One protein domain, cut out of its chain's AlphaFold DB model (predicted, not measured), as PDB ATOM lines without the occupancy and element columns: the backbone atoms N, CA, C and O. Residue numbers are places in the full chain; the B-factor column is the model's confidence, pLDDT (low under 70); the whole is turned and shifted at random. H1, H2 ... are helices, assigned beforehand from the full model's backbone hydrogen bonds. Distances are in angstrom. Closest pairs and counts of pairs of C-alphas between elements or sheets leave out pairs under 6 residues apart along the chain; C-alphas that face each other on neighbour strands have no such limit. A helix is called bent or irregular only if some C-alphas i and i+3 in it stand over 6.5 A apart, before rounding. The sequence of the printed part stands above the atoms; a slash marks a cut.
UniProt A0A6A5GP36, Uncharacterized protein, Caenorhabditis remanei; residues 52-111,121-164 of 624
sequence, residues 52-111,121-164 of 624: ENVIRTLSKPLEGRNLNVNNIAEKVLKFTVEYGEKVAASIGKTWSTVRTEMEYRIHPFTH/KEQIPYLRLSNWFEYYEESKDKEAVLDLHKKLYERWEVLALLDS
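What this domain is: This is residues 52 to 111 and 121 to 164 of the 624 residues of an uncharacterized protein of Caenorhabditis remanei (UniProt A0A6A5GP36). Seven helices form a compact cluster in which they mostly cross one another, with H5, the longest, nearest the middle and H3 the next nearest. H2 and H4 pack together toward one end of the long axis, H1, H6 and H7 lie toward the other, and H3 and H5 lie between. The printed part has 104 residues, 74 of them in the named helices H1 to H7 in chain order, with no named strand; the class is all helix. The whole is compact, with a radius of gyration of the C-alphas of 13.3 A, and spans 40 by 29 by 26 A.

Where its parts are: H5, residues 121 to 136, is 22.9 A long, from C-alpha 121 at (60.320, -10.473, -36.118) to C-alpha 136 at (45.894, 5.699, -28.706). It is irregular, but only just: C-alphas 122 and 125 are 6.8 A apart. H3, residues 81 to 91, is 15.5 A long; H4, residues 95 to 106, 16.6 A; H7, residues 149 to 162, 19.0 A. The shorter helices are H1, residues 52 to 58, 9.9 A, H2, residues 69 to 76, 10.3 A, and H6, residues 142 to 147, 8.7 A. H1 begins at C-alpha 52 (46.848, 3.224, -43.354); H7 ends at C-alpha 162 (53.472, -8.547, -47.730).

How they stand to each other: H5 touches H1 about perpendicular, at 76 degrees, closest at the C-alphas of Leu 58 and Arg 128, 4.9 A. With residues 126 to 130 alone it touches H2, closest at the C-alphas of Val 69 and Tyr 126, 6.8 A. With residues 125 to 129 alone it only just touches H3, with 3 pairs of C-alphas within 8 A. H3 is the hub, touching four helices. It touches H7 at a tilt of 37 degrees, only just steep, the same way, closest at the C-alphas of Ser 90 and His 149, 4.4 A. It touches H6 about perpendicular, at 88 degrees, closest at the C-alphas of Lys 86 and Leu 146, 5.7 A. Residues 95 to 98 of H4 alone touch H3, closest at the C-alphas of Glu 85 and Trp 95, 5.0 A. H2 and H4 touch at a steep tilt of 50 degrees, opposite ways, closest at the C-alphas of Ala 73 and Met 102, 4.8 A. H5 and H7 are apart. Every O i to N i+4 pair is within hydrogen-bond range in H1, H2, H3, H4, H6 and H7; in H5, 10 of 12 are.

The domain as a whole: The two C-alphas farthest apart, those of Asn 53 and Phe 109, are 40.1 A apart. Residues 112 to 120 are not printed, and C-alphas 111 and 121 are 20.8 A apart across the cut. Of the links printed whole, none is long. The mean pLDDT of the printed part is 75.7; residues 62 to 67, 106 to 111, 121 to 122 and 157 to 164 are under 70.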
ATOM      1  N   GLU A  52      45.466   2.882 -42.995       78.69
ATOM      2  CA  GLU A  52      46.848   3.224 -43.354       78.69
ATOM      3  C   GLU A  52      47.510   4.213 -42.375       78.69
ATOM      4  O   GLU A  52      48.688   4.053 -42.049       78.69
ATOM      5  N   ASN A  53      46.778   5.215 -41.872       80.12
ATOM      6  CA  ASN A  53      47.321   6.186 -40.914       80.12
ATOM      7  C   ASN A  53      47.619   5.543 -39.552       80.12
ATOM      8  O   ASN A  53      48.648   5.848 -38.944       80.12
ATOM      9  N   VAL A  54      46.749   4.638 -39.094       81.75
ATOM     10  CA  VAL A  54      46.959   3.869 -37.860       81.75
ATOM     11  C   VAL A  54      48.125   2.897 -38.029       81.75
ATOM     12  O   VAL A  54      49.041   2.905 -37.214       81.75
ATOM     13  N   ILE A  55      48.167   2.135 -39.127       82.94
ATOM     14  CA  ILE A  55      49.266   1.204 -39.437       82.94
ATOM     15  C   ILE A  55      50.614   1.919 -39.465       82.94
ATOM     16  O   ILE A  55      51.547   1.486 -38.795       82.94
ATOM     17  N   ARG A  56      50.716   3.054 -40.169       81.50
ATOM     18  CA  ARG A  56      51.951   3.851 -40.211       81.50
ATOM     19  C   ARG A  56      52.377   4.335 -38.822       81.50
ATOM     20  O   ARG A  56      53.566   4.479 -38.576       81.50
ATOM     21  N   THR A  57      51.423   4.591 -37.927       83.12
ATOM     22  CA  THR A  57      51.692   5.029 -36.549       83.12
ATOM     23  C   THR A  57      52.160   3.866 -35.672       83.12
ATOM     24  O   THR A  57      53.136   4.013 -34.946       83.12
ATOM     25  N   LEU A  58      51.525   2.697 -35.792       83.94
ATOM     26  CA  LEU A  58      51.874   1.486 -35.045       83.94
ATOM     27  C   LEU A  58      53.159   0.798 -35.553       83.94
ATOM     28  O   LEU A  58      53.823   0.127 -34.767       83.94
ATOM     29  N   SER A  59      53.536   0.993 -36.823       82.00
ATOM     30  CA  SER A  59      54.795   0.516 -37.432       82.00
ATOM     31  C   SER A  59      55.988   1.471 -37.286       82.00
ATOM     32  O   SER A  59      57.039   1.193 -37.862       82.00
ATOM     33  N   LYS A  60      55.871   2.605 -36.578       82.00
ATOM     34  CA  LYS A  60      57.029   3.495 -36.350       82.00
ATOM     35  C   LYS A  60      58.158   2.716 -35.656       82.00
ATOM     36  O   LYS A  60      57.852   2.075 -34.655       82.00
ATOM     37  N   PRO A  61      59.415   2.761 -36.135       72.62
ATOM     38  CA  PRO A  61      60.530   2.045 -35.510       72.62
ATOM     39  C   PRO A  61      60.892   2.614 -34.127       72.62
ATOM     40  O   PRO A  61      60.604   3.773 -33.824       72.62
ATOM     41  N   LEU A  62      61.559   1.803 -33.296       60.34
ATOM     42  CA  LEU A  62      62.106   2.202 -31.988       60.34
ATOM     43  C   LEU A  62      63.422   2.986 -32.148       60.34
ATOM     44  O   LEU A  62      64.471   2.555 -31.678       60.34
ATOM     45  N   GLU A  63      63.384   4.150 -32.793       52.00
ATOM     46  CA  GLU A  63      64.522   5.078 -32.747       52.00
ATOM     47  C   GLU A  63      64.698   5.589 -31.302       52.00
ATOM     48  O   GLU A  63      63.854   6.321 -30.780       52.00
ATOM     49  N   GLY A  64      65.772   5.154 -30.632       45.72
ATOM     50  CA  GLY A  64      66.179   5.634 -29.303       45.72
ATOM     51  C   GLY A  64      65.270   5.247 -28.126       45.72
ATOM     52  O   GLY A  64      65.259   5.945 -27.113       45.72
ATOM     53  N   ARG A  65      64.473   4.174 -28.233       54.59
ATOM     54  CA  ARG A  65      63.481   3.782 -27.210       54.59
ATOM     55  C   ARG A  65      63.665   2.334 -26.763       54.59
ATOM     56  O   ARG A  65      63.556   1.423 -27.575       54.59
ATOM     57  N   ASN A  66      63.858   2.110 -25.462       56.88
ATOM     58  CA  ASN A  66      63.899   0.760 -24.899       56.88
ATOM     59  C   ASN A  66      62.473   0.185 -24.762       56.88
ATOM     60  O   ASN A  66      61.612   0.755 -24.085       56.88
ATOM     61  N   LEU A  67      62.228  -0.955 -25.408       69.56
ATOM     62  CA  LEU A  67      60.952  -1.657 -25.396       69.56
ATOM     63  C   LEU A  67      60.792  -2.454 -24.090       69.56
ATOM     64  O   LEU A  67      61.126  -3.634 -24.024       69.56
ATOM     65  N   ASN A  68      60.255  -1.824 -23.040       73.88
ATOM     66  CA  ASN A  68      60.015  -2.491 -21.754       73.88
ATOM     67  C   ASN A  68      58.859  -3.513 -21.852       73.88
ATOM     68  O   ASN A  68      57.710  -3.239 -21.494       73.88
ATOM     69  N   VAL A  69      59.192  -4.712 -22.340       73.88
ATOM     70  CA  VAL A  69      58.276  -5.841 -22.556       73.88
ATOM     71  C   VAL A  69      57.538  -6.250 -21.277       73.88
ATOM     72  O   VAL A  69      56.369  -6.618 -21.351       73.88
ATOM     73  N   ASN A  70      58.168  -6.135 -20.104       77.00
ATOM     74  CA  ASN A  70      57.535  -6.487 -18.829       77.00
ATOM     75  C   ASN A  70      56.399  -5.511 -18.481       77.00
ATOM     76  O   ASN A  70      55.298  -5.945 -18.158       77.00
ATOM     77  N   ASN A  71      56.619  -4.200 -18.637       80.50
ATOM     78  CA  ASN A  71      55.584  -3.178 -18.435       80.50
ATOM     79  C   ASN A  71      54.437  -3.320 -19.461       80.50
ATOM     80  O   ASN A  71      53.261  -3.250 -19.103       80.50
ATOM     81  N   ILE A  72      54.767  -3.616 -20.726       82.69
ATOM     82  CA  ILE A  72      53.776  -3.951 -21.765       82.69
ATOM     83  C   ILE A  72      52.924  -5.151 -21.327       82.69
ATOM     84  O   ILE A  72      51.698  -5.065 -21.351       82.69
ATOM     85  N   ALA A  73      53.550  -6.240 -20.878       81.75
ATOM     86  CA  ALA A  73      52.850  -7.430 -20.410       81.75
ATOM     87  C   ALA A  73      51.958  -7.133 -19.187       81.75
ATOM     88  O   ALA A  73      50.784  -7.500 -19.180       81.75
ATOM     89  N   GLU A  74      52.460  -6.397 -18.192       82.44
ATOM     90  CA  GLU A  74      51.704  -6.035 -16.986       82.44
ATOM     91  C   GLU A  74      50.502  -5.127 -17.269       82.44
ATOM     92  O   GLU A  74      49.483  -5.229 -16.579       82.44
ATOM     93  N   LYS A  75      50.602  -4.230 -18.259       85.50
ATOM     94  CA  LYS A  75      49.457  -3.451 -18.752       85.50
ATOM     95  C   LYS A  75      48.453  -4.349 -19.469       85.50
ATOM     96  O   LYS A  75      47.272  -4.325 -19.133       85.50
ATOM     97  N   VAL A  76      48.919  -5.161 -20.418       85.94
ATOM     98  CA  VAL A  76      48.063  -6.008 -21.261       85.94
ATOM     99  C   VAL A  76      47.262  -7.017 -20.435       85.94
ATOM    100  O   VAL A  76      46.065  -7.173 -20.666       85.94
ATOM    101  N   LEU A  77      47.861  -7.654 -19.424       85.50
ATOM    102  CA  LEU A  77      47.156  -8.625 -18.574       85.50
ATOM    103  C   LEU A  77      46.050  -8.015 -17.691       85.50
ATOM    104  O   LEU A  77      45.258  -8.760 -17.117       85.50
ATOM    105  N   LYS A  78      45.948  -6.681 -17.605       88.12
ATOM    106  CA  LYS A  78      44.860  -5.977 -16.899       88.12
ATOM    107  C   LYS A  78      43.646  -5.695 -17.795       88.12
ATOM    108  O   LYS A  78      42.659  -5.143 -17.312       88.12
ATOM    109  N   PHE A  79      43.683  -6.047 -19.083       87.50
ATOM    110  CA  PHE A  79      42.577  -5.777 -20.004       87.50
ATOM    111  C   PHE A  79      41.383  -6.707 -19.794       87.50
ATOM    112  O   PHE A  79      41.519  -7.919 -19.616       87.50
ATOM    113  N   THR A  80      40.182  -6.136 -19.905       87.25
ATOM    114  CA  THR A  80      38.961  -6.919 -20.108       87.25
ATOM    115  C   THR A  80      39.043  -7.652 -21.447       87.25
ATOM    116  O   THR A  80      39.662  -7.159 -22.391       87.25
ATOM    117  N   VAL A  81      38.406  -8.823 -21.551       75.88
ATOM    118  CA  VAL A  81      38.490  -9.677 -22.752       75.88
ATOM    119  C   VAL A  81      38.097  -8.918 -24.024       75.88
ATOM    120  O   VAL A  81      38.860  -8.920 -24.981       75.88
ATOM    121  N   GLU A  82      36.976  -8.190 -24.010       80.50
ATOM    122  CA  GLU A  82      36.497  -7.433 -25.178       80.50
ATOM    123  C   GLU A  82      37.481  -6.330 -25.619       80.50
ATOM    124  O   GLU A  82      37.712  -6.125 -26.812       80.50
ATOM    125  N   TYR A  83      38.090  -5.620 -24.665       81.94
ATOM    126  CA  TYR A  83      39.082  -4.586 -24.962       81.94
ATOM    127  C   TYR A  83      40.384  -5.204 -25.486       81.94
ATOM    128  O   TYR A  83      40.920  -4.752 -26.498       81.94
ATOM    129  N   GLY A  84      40.848  -6.287 -24.852       82.25
ATOM    130  CA  GLY A  84      42.011  -7.058 -25.286       82.25
ATOM    131  C   GLY A  84      41.856  -7.632 -26.696       82.25
ATOM    132  O   GLY A  84      42.802  -7.584 -27.477       82.25
ATOM    133  N   GLU A  85      40.657  -8.091 -27.069       80.19
ATOM    134  CA  GLU A  85      40.335  -8.538 -28.430       80.19
ATOM    135  C   GLU A  85      40.442  -7.418 -29.464       80.19
ATOM    136  O   GLU A  85      41.104  -7.605 -30.488       80.19
ATOM    137  N   LYS A  86      39.873  -6.236 -29.196       86.44
ATOM    138  CA  LYS A  86      39.977  -5.084 -30.110       86.44
ATOM    139  C   LYS A  86      41.423  -4.587 -30.235       86.44
ATOM    140  O   LYS A  86      41.880  -4.329 -31.349       86.44
ATOM    141  N   VAL A  87      42.170  -4.508 -29.129       86.00
ATOM    142  CA  VAL A  87      43.584  -4.088 -29.137       86.00
ATOM    143  C   VAL A  87      44.467  -5.117 -29.858       86.00
ATOM    144  O   VAL A  87      45.216  -4.733 -30.755       86.00
ATOM    145  N   ALA A  88      44.341  -6.414 -29.557       84.62
ATOM    146  CA  ALA A  88      45.102  -7.473 -30.229       84.62
ATOM    147  C   ALA A  88      44.811  -7.514 -31.741       84.62
ATOM    148  O   ALA A  88      45.737  -7.556 -32.557       84.62
ATOM    149  N   ALA A  89      43.538  -7.400 -32.130       79.81
ATOM    150  CA  ALA A  89      43.163  -7.302 -33.534       79.81
ATOM    151  C   ALA A  89      43.816  -6.074 -34.206       79.81
ATOM    152  O   ALA A  89      44.416  -6.194 -35.275       79.81
ATOM    153  N   SER A  90      43.816  -4.916 -33.533       83.25
ATOM    154  CA  SER A  90      44.411  -3.674 -34.051       83.25
ATOM    155  C   SER A  90      45.932  -3.712 -34.280       83.25
ATOM    156  O   SER A  90      46.437  -2.842 -34.985       83.25
ATOM    157  N   ILE A  91      46.651  -4.714 -33.750       82.81
ATOM    158  CA  ILE A  91      48.094  -4.948 -33.986       82.81
ATOM    159  C   ILE A  91      48.386  -6.153 -34.906       82.81
ATOM    160  O   ILE A  91      49.553  -6.423 -35.209       82.81
ATOM    161  N   GLY A  92      47.356  -6.891 -35.340       80.56
ATOM    162  CA  GLY A  92      47.494  -8.087 -36.180       80.56
ATOM    163  C   GLY A  92      47.754  -9.387 -35.412       80.56
ATOM    164  O   GLY A  92      48.528 -10.226 -35.875       80.56
ATOM    165  N   LYS A  93      47.167  -9.555 -34.219       84.25
ATOM    166  CA  LYS A  93      47.246 -10.787 -33.414       84.25
ATOM    167  C   LYS A  93      45.878 -11.161 -32.835       84.25
ATOM    168  O   LYS A  93      44.987 -10.329 -32.718       84.25
ATOM    169  N   THR A  94      45.709 -12.417 -32.430       84.75
ATOM    170  CA  THR A  94      44.540 -12.841 -31.647       84.75
ATOM    171  C   THR A  94      44.771 -12.573 -30.160       84.75
ATOM    172  O   THR A  94      45.905 -12.621 -29.673       84.75
ATOM    173  N   TRP A  95      43.693 -12.323 -29.410       85.94
ATOM    174  CA  TRP A  95      43.788 -12.078 -27.967       85.94
ATOM    175  C   TRP A  95      44.387 -13.260 -27.204       85.94
ATOM    176  O   TRP A  95      45.224 -13.058 -26.332       85.94
ATOM    177  N   SER A  96      44.031 -14.494 -27.571       78.19
ATOM    178  CA  SER A  96      44.589 -15.703 -26.958       78.19
ATOM    179  C   SER A  96      46.099 -15.819 -27.158       78.19
ATOM    180  O   SER A  96      46.793 -16.174 -26.209       78.19
ATOM    181  N   THR A  97      46.627 -15.468 -28.337       79.81
ATOM    182  CA  THR A  97      48.075 -15.452 -28.590       79.81
ATOM    183  C   THR A  97      48.760 -14.360 -27.775       79.81
ATOM    184  O   THR A  97      49.697 -14.675 -27.050       79.81
ATOM    185  N   VAL A  98      48.265 -13.115 -27.828       83.00
ATOM    186  CA  VAL A  98      48.849 -11.994 -27.067       83.00
ATOM    187  C   VAL A  98      48.838 -12.293 -25.569       83.00
ATOM    188  O   VAL A  98      49.868 -12.197 -24.914       83.00
ATOM    189  N   ARG A  99      47.693 -12.707 -25.021       81.56
ATOM    190  CA  ARG A  99      47.536 -12.994 -23.595       81.56
ATOM    191  C   ARG A  99      48.458 -14.120 -23.130       81.56
ATOM    192  O   ARG A  99      49.202 -13.916 -22.178       81.56
ATOM    193  N   THR A 100      48.449 -15.260 -23.823       78.06
ATOM    194  CA  THR A 100      49.331 -16.400 -23.515       78.06
ATOM    195  C   THR A 100      50.802 -15.981 -23.546       78.06
ATOM    196  O   THR A 100      51.580 -16.349 -22.671       78.06
ATOM    197  N   GLU A 101      51.188 -15.174 -24.536       80.06
ATOM    198  CA  GLU A 101      52.547 -14.657 -24.673       80.06
ATOM    199  C   GLU A 101      52.942 -13.733 -23.506       80.06
ATOM    200  O   GLU A 101      54.025 -13.902 -22.944       80.06
ATOM    201  N   MET A 102      52.058 -12.832 -23.063       84.38
ATOM    202  CA  MET A 102      52.307 -11.974 -21.892       84.38
ATOM    203  C   MET A 102      52.303 -12.759 -20.564       84.38
ATOM    204  O   MET A 102      53.118 -12.474 -19.685       84.38
ATOM    205  N   GLU A 103      51.452 -13.781 -20.419       78.06
ATOM    206  CA  GLU A 103      51.438 -14.684 -19.253       78.06
ATOM    207  C   GLU A 103      52.766 -15.462 -19.143       78.06
ATOM    208  O   GLU A 103      53.390 -15.465 -18.079       78.06
ATOM    209  N   TYR A 104      53.281 -16.015 -20.250       73.75
ATOM    210  CA  TYR A 104      54.601 -16.670 -20.292       73.75
ATOM    211  C   TYR A 104      55.780 -15.733 -19.978       73.75
ATOM    212  O   TYR A 104      56.829 -16.209 -19.535       73.75
ATOM    213  N   ARG A 105      55.640 -14.420 -20.218       70.25
ATOM    214  CA  ARG A 105      56.686 -13.417 -19.949       70.25
ATOM    215  C   ARG A 105      56.786 -13.042 -18.471       70.25
ATOM    216  O   ARG A 105      57.894 -12.785 -18.014       70.25
ATOM    217  N   ILE A 106      55.673 -13.044 -17.735       69.44
ATOM    218  CA  ILE A 106      55.623 -12.651 -16.313       69.44
ATOM    219  C   ILE A 106      55.761 -13.857 -15.363       69.44
ATOM    220  O   ILE A 106      56.090 -13.684 -14.188       69.44
ATOM    221  N   HIS A 107      55.543 -15.094 -15.826       63.03
ATOM    222  CA  HIS A 107      55.564 -16.257 -14.933       63.03
ATOM    223  C   HIS A 107      56.979 -16.709 -14.489       63.03
ATOM    224  O   HIS A 107      57.816 -17.022 -15.339       63.03
ATOM    225  N   PRO A 108      57.238 -16.867 -13.167       51.75
ATOM    226  CA  PRO A 108      58.574 -17.189 -12.644       51.75
ATOM    227  C   PRO A 108      59.185 -18.512 -13.129       51.75
ATOM    228  O   PRO A 108      60.404 -18.635 -13.230       51.75
ATOM    229  N   PHE A 109      58.351 -19.517 -13.412       47.88
ATOM    230  CA  PHE A 109      58.782 -20.909 -13.603       47.88
ATOM    231  C   PHE A 109      59.346 -21.240 -14.998       47.88
ATOM    232  O   PHE A 109      59.847 -22.344 -15.203       47.88
ATOM    233  N   THR A 110      59.312 -20.307 -15.954       49.22
ATOM    234  CA  THR A 110      59.801 -20.501 -17.337       49.22
ATOM    235  C   THR A 110      61.067 -19.698 -17.671       49.22
ATOM    236  O   THR A 110      61.495 -19.652 -18.824       49.22
ATOM    237  N   HIS A 111      61.697 -19.057 -16.683       41.22
ATOM    238  CA  HIS A 111      62.705 -18.010 -16.903       41.22
ATOM    239  C   HIS A 111      64.121 -18.441 -17.326       41.22
ATOM    240  O   HIS A 111      64.962 -17.570 -17.529       41.22
ATOM    241  N   LYS A 121      61.676 -10.029 -35.755       68.19
ATOM    242  CA  LYS A 121      60.320 -10.473 -36.118       68.19
ATOM    243  C   LYS A 121      59.428 -10.773 -34.911       68.19
ATOM    244  O   LYS A 121      58.221 -10.541 -34.976       68.19
ATOM    245  N   GLU A 122      60.002 -11.282 -33.827       69.81
ATOM    246  CA  GLU A 122      59.300 -11.509 -32.562       69.81
ATOM    247  C   GLU A 122      59.092 -10.203 -31.780       69.81
ATOM    248  O   GLU A 122      58.136 -10.126 -31.015       69.81
ATOM    249  N   GLN A 123      59.898  -9.157 -32.010       73.38
ATOM    250  CA  GLN A 123      59.731  -7.837 -31.378       73.38
ATOM    251  C   GLN A 123      58.582  -7.008 -31.991       73.38
ATOM    252  O   GLN A 123      57.960  -6.205 -31.292       73.38
ATOM    253  N   ILE A 124      58.239  -7.222 -33.270       78.75
ATOM    254  CA  ILE A 124      57.197  -6.465 -34.006       78.75
ATOM    255  C   ILE A 124      55.842  -6.342 -33.262       78.75
ATOM    256  O   ILE A 124      55.276  -5.244 -33.250       78.75
ATOM    257  N   PRO A 125      55.265  -7.390 -32.636       80.81
ATOM    258  CA  PRO A 125      53.992  -7.268 -31.918       80.81
ATOM    259  C   PRO A 125      54.095  -6.380 -30.670       80.81
ATOM    260  O   PRO A 125      53.182  -5.603 -30.392       80.81
ATOM    261  N   TYR A 126      55.217  -6.454 -29.949       80.50
ATOM    262  CA  TYR A 126      55.486  -5.634 -28.766       80.50
ATOM    263  C   TYR A 126      55.708  -4.166 -29.152       80.50
ATOM    264  O   TYR A 126      55.156  -3.281 -28.503       80.50
ATOM    265  N   LEU A 127      56.422  -3.907 -30.256       83.25
ATOM    266  CA  LEU A 127      56.544  -2.576 -30.860       83.25
ATOM    267  C   LEU A 127      55.164  -1.955 -31.121       83.25
ATOM    268  O   LEU A 127      54.884  -0.836 -30.689       83.25
ATOM    269  N   ARG A 128      54.281  -2.702 -31.797       87.25
ATOM    270  CA  ARG A 128      52.922  -2.241 -32.118       87.25
ATOM    271  C   ARG A 128      52.097  -1.979 -30.857       87.25
ATOM    272  O   ARG A 128      51.374  -0.992 -30.830       87.25
ATOM    273  N   LEU A 129      52.227  -2.799 -29.809       85.88
ATOM    274  CA  LEU A 129      51.590  -2.549 -28.505       85.88
ATOM    275  C   LEU A 129      52.125  -1.285 -27.824       85.88
ATOM    276  O   LEU A 129      51.334  -0.479 -27.345       85.88
ATOM    277  N   SER A 130      53.442  -1.071 -27.825       83.38
ATOM    278  CA  SER A 130      54.053   0.137 -27.260       83.38
ATOM    279  C   SER A 130      53.562   1.402 -27.970       83.38
ATOM    280  O   SER A 130      53.130   2.353 -27.319       83.38
ATOM    281  N   ASN A 131      53.549   1.386 -29.307       85.00
ATOM    282  CA  ASN A 131      53.002   2.475 -30.115       85.00
ATOM    283  C   ASN A 131      51.482   2.636 -29.907       85.00
ATOM    284  O   ASN A 131      50.975   3.755 -29.934       85.00
ATOM    285  N   TRP A 132      50.741   1.551 -29.662       87.12
ATOM    286  CA  TRP A 132      49.322   1.636 -29.315       87.12
ATOM    287  C   TRP A 132      49.125   2.403 -27.998       87.12
ATOM    288  O   TRP A 132      48.286   3.305 -27.941       87.12
ATOM    289  N   PHE A 133      49.935   2.115 -26.970       84.88
ATOM    290  CA  PHE A 133      49.852   2.815 -25.684       84.88
ATOM    291  C   PHE A 133      50.165   4.303 -25.798       84.88
ATOM    292  O   PHE A 133      49.393   5.127 -25.321       84.88
ATOM    293  N   GLU A 134      51.247   4.658 -26.485       83.94
ATOM    294  CA  GLU A 134      51.665   6.053 -26.634       83.94
ATOM    295  C   GLU A 134      50.678   6.904 -27.448       83.94
ATOM    296  O   GLU A 134      50.403   8.046 -27.081       83.94
ATOM    297  N   TYR A 135      50.145   6.374 -28.555       80.56
ATOM    298  CA  TYR A 135      49.368   7.176 -29.509       80.56
ATOM    299  C   TYR A 135      47.848   7.052 -29.362       80.56
ATOM    300  O   TYR A 135      47.135   7.939 -29.840       80.56
ATOM    301  N   TYR A 136      47.333   5.988 -28.731       83.38
ATOM    302  CA  TYR A 136      45.894   5.699 -28.706       83.38
ATOM    303  C   TYR A 136      45.295   5.397 -27.325       83.38
ATOM    304  O   TYR A 136      44.080   5.527 -27.190       83.38
ATOM    305  N   GLU A 137      46.074   5.078 -26.283       84.31
ATOM    306  CA  GLU A 137      45.509   4.750 -24.956       84.31
ATOM    307  C   GLU A 137      44.727   5.912 -24.322       84.31
ATOM    308  O   GLU A 137      43.671   5.677 -23.724       84.31
ATOM    309  N   GLU A 138      45.205   7.143 -24.518       82.25
ATOM    310  CA  GLU A 138      44.631   8.393 -23.986       82.25
ATOM    311  C   GLU A 138      44.081   9.328 -25.088       82.25
ATOM    312  O   GLU A 138      43.668  10.458 -24.822       82.25
ATOM    313  N   SER A 139      44.064   8.879 -26.348       82.56
ATOM    314  CA  SER A 139      43.650   9.709 -27.487       82.56
ATOM    315  C   SER A 139      42.131   9.831 -27.624       82.56
ATOM    316  O   SER A 139      41.381   8.888 -27.379       82.56
ATOM    317  N   LYS A 140      41.668  10.974 -28.146       80.25
ATOM    318  CA  LYS A 140      40.264  11.172 -28.557       80.25
ATOM    319  C   LYS A 140      39.842  10.242 -29.700       80.25
ATOM    320  O   LYS A 140      38.656   9.968 -29.844       80.25
ATOM    321  N   ASP A 141      40.804   9.735 -30.470       78.50
ATOM    322  CA  ASP A 141      40.564   8.815 -31.585       78.50
ATOM    323  C   ASP A 141      40.526   7.337 -31.152       78.50
ATOM    324  O   ASP A 141      40.291   6.465 -31.987       78.50
ATOM    325  N   LYS A 142      40.738   7.037 -29.860       83.44
ATOM    326  CA  LYS A 142      40.814   5.677 -29.296       83.44
ATOM    327  C   LYS A 142      39.679   4.766 -29.759       83.44
ATOM    328  O   LYS A 142      39.934   3.731 -30.367       83.44
ATOM    329  N   GLU A 143      38.435   5.173 -29.516       82.75
ATOM    330  CA  GLU A 143      37.260   4.373 -29.874       82.75
ATOM    331  C   GLU A 143      37.117   4.216 -31.395       82.75
ATOM    332  O   GLU A 143      36.750   3.149 -31.872       82.75
ATOM    333  N   ALA A 144      37.513   5.223 -32.183       81.56
ATOM    334  CA  ALA A 144      37.506   5.128 -33.642       81.56
ATOM    335  C   ALA A 144      38.572   4.146 -34.177       81.56
ATOM    336  O   ALA A 144      38.332   3.458 -35.169       81.56
ATOM    337  N   VAL A 145      39.731   4.030 -33.516       79.44
ATOM    338  CA  VAL A 145      40.733   2.988 -33.815       79.44
ATOM    339  C   VAL A 145      40.249   1.611 -33.371       79.44
ATOM    340  O   VAL A 145      40.398   0.642 -34.119       79.44
ATOM    341  N   LEU A 146      39.635   1.517 -32.189       82.19
ATOM    342  CA  LEU A 146      39.059   0.272 -31.685       82.19
ATOM    343  C   LEU A 146      37.903  -0.212 -32.570       82.19
ATOM    344  O   LEU A 146      37.826  -1.406 -32.814       82.19
ATOM    345  N   ASP A 147      37.076   0.654 -33.153       83.19
ATOM    346  CA  ASP A 147      36.057   0.252 -34.138       83.19
ATOM    347  C   ASP A 147      36.667  -0.232 -35.467       83.19
ATOM    348  O   ASP A 147      36.122  -1.120 -36.130       83.19
ATOM    349  N   LEU A 148      37.845   0.279 -35.845       82.44
ATOM    350  CA  LEU A 148      38.590  -0.169 -37.025       82.44
ATOM    351  C   LEU A 148      39.353  -1.494 -36.821       82.44
ATOM    352  O   LEU A 148      39.914  -1.999 -37.796       82.44
ATOM    353  N   HIS A 149      39.352  -2.091 -35.619       74.94
ATOM    354  CA  HIS A 149      40.173  -3.264 -35.268       74.94
ATOM    355  C   HIS A 149      40.119  -4.422 -36.277       74.94
ATOM    356  O   HIS A 149      41.156  -5.005 -36.572       74.94
ATOM    357  N   LYS A 150      38.946  -4.740 -36.846       76.38
ATOM    358  CA  LYS A 150      38.797  -5.833 -37.830       76.38
ATOM    359  C   LYS A 150      39.509  -5.527 -39.145       76.38
ATOM    360  O   LYS A 150      40.278  -6.345 -39.629       76.38
ATOM    361  N   LYS A 151      39.324  -4.309 -39.665       76.62
ATOM    362  CA  LYS A 151      39.993  -3.840 -40.889       76.62
ATOM    363  C   LYS A 151      41.497  -3.698 -40.684       76.62
ATOM    364  O   LYS A 151      42.266  -3.953 -41.602       76.62
ATOM    365  N   LEU A 152      41.918  -3.297 -39.483       77.44
ATOM    366  CA  LEU A 152      43.327  -3.278 -39.096       77.44
ATOM    367  C   LEU A 152      43.895  -4.695 -39.060       77.44
ATOM    368  O   LEU A 152      44.928  -4.920 -39.672       77.44
ATOM    369  N   TYR A 153      43.209  -5.651 -38.431       74.44
ATOM    370  CA  TYR A 153      43.623  -7.054 -38.389       74.44
ATOM    371  C   TYR A 153      43.764  -7.657 -39.793       74.44
ATOM    372  O   TYR A 153      44.838  -8.141 -40.133       74.44
ATOM    373  N   GLU A 154      42.736  -7.531 -40.640       75.12
ATOM    374  CA  GLU A 154      42.764  -7.954 -42.050       75.12
ATOM    375  C   GLU A 154      43.941  -7.314 -42.805       75.12
ATOM    376  O   GLU A 154      44.668  -7.984 -43.537       75.12
ATOM    377  N   ARG A 155      44.179  -6.011 -42.595       75.81
ATOM    378  CA  ARG A 155      45.277  -5.280 -43.236       75.81
ATOM    379  C   ARG A 155      46.650  -5.665 -42.679       75.81
ATOM    380  O   ARG A 155      47.618  -5.633 -43.431       75.81
ATOM    381  N   TRP A 156      46.747  -6.063 -41.410       77.94
ATOM    382  CA  TRP A 156      47.964  -6.604 -40.806       77.94
ATOM    383  C   TRP A 156      48.242  -8.042 -41.215       77.94
ATOM    384  O   TRP A 156      49.410  -8.366 -41.375       77.94
ATOM    385  N   GLU A 157      47.229  -8.886 -41.419       69.06
ATOM    386  CA  GLU A 157      47.414 -10.188 -42.069       69.06
ATOM    387  C   GLU A 157      47.916  -9.968 -43.495       69.06
ATOM    388  O   GLU A 157      48.950 -10.506 -43.861       69.06
ATOM    389  N   VAL A 158      47.287  -9.069 -44.255       66.62
ATOM    390  CA  VAL A 158      47.743  -8.619 -45.581       66.62
ATOM    391  C   VAL A 158      49.175  -8.062 -45.573       66.62
ATOM    392  O   VAL A 158      49.909  -8.304 -46.528       66.62
ATOM    393  N   LEU A 159      49.602  -7.350 -44.524       62.78
ATOM    394  CA  LEU A 159      50.964  -6.805 -44.401       62.78
ATOM    395  C   LEU A 159      51.996  -7.815 -43.887       62.78
ATOM    396  O   LEU A 159      53.130  -7.796 -44.344       62.78
ATOM    397  N   ALA A 160      51.611  -8.714 -42.984       57.94
ATOM    398  CA  ALA A 160      52.438  -9.841 -42.561       57.94
ATOM    399  C   ALA A 160      52.593 -10.862 -43.697       57.94
ATOM    400  O   ALA A 160      53.655 -11.472 -43.823       57.94
ATOM    401  N   LEU A 161      51.571 -10.983 -44.557       46.03
ATOM    402  CA  LEU A 161      51.713 -11.531 -45.895       46.03
ATOM    403  C   LEU A 161      52.675 -10.665 -46.710       46.03
ATOM    404  O   LEU A 161      53.670 -11.220 -47.097       46.03
ATOM    405  N   LEU A 162      52.521  -9.350 -46.916       37.16
ATOM    406  CA  LEU A 162      53.472  -8.547 -47.730       37.16
ATOM    407  C   LEU A 162      54.958  -8.671 -47.325       37.16
ATOM    408  O   LEU A 162      55.779  -8.918 -48.207       37.16
ATOM    409  N   ASP A 163      55.300  -8.598 -46.033       37.69
ATOM    410  CA  ASP A 163      56.663  -8.861 -45.508       37.69
ATOM    411  C   ASP A 163      57.099 -10.344 -45.651       37.69
ATOM    412  O   ASP A 163      58.253 -10.706 -45.406       37.69
ATOM    413  N   SER A 164      56.174 -11.200 -46.091       35.50
ATOM    414  CA  SER A 164      56.316 -12.617 -46.458       35.50
ATOM    415  C   SER A 164      55.806 -12.934 -47.896       35.50
ATOM    416  O   SER A 164      55.622 -14.110 -48.210       35.50
TER     417      SER A 164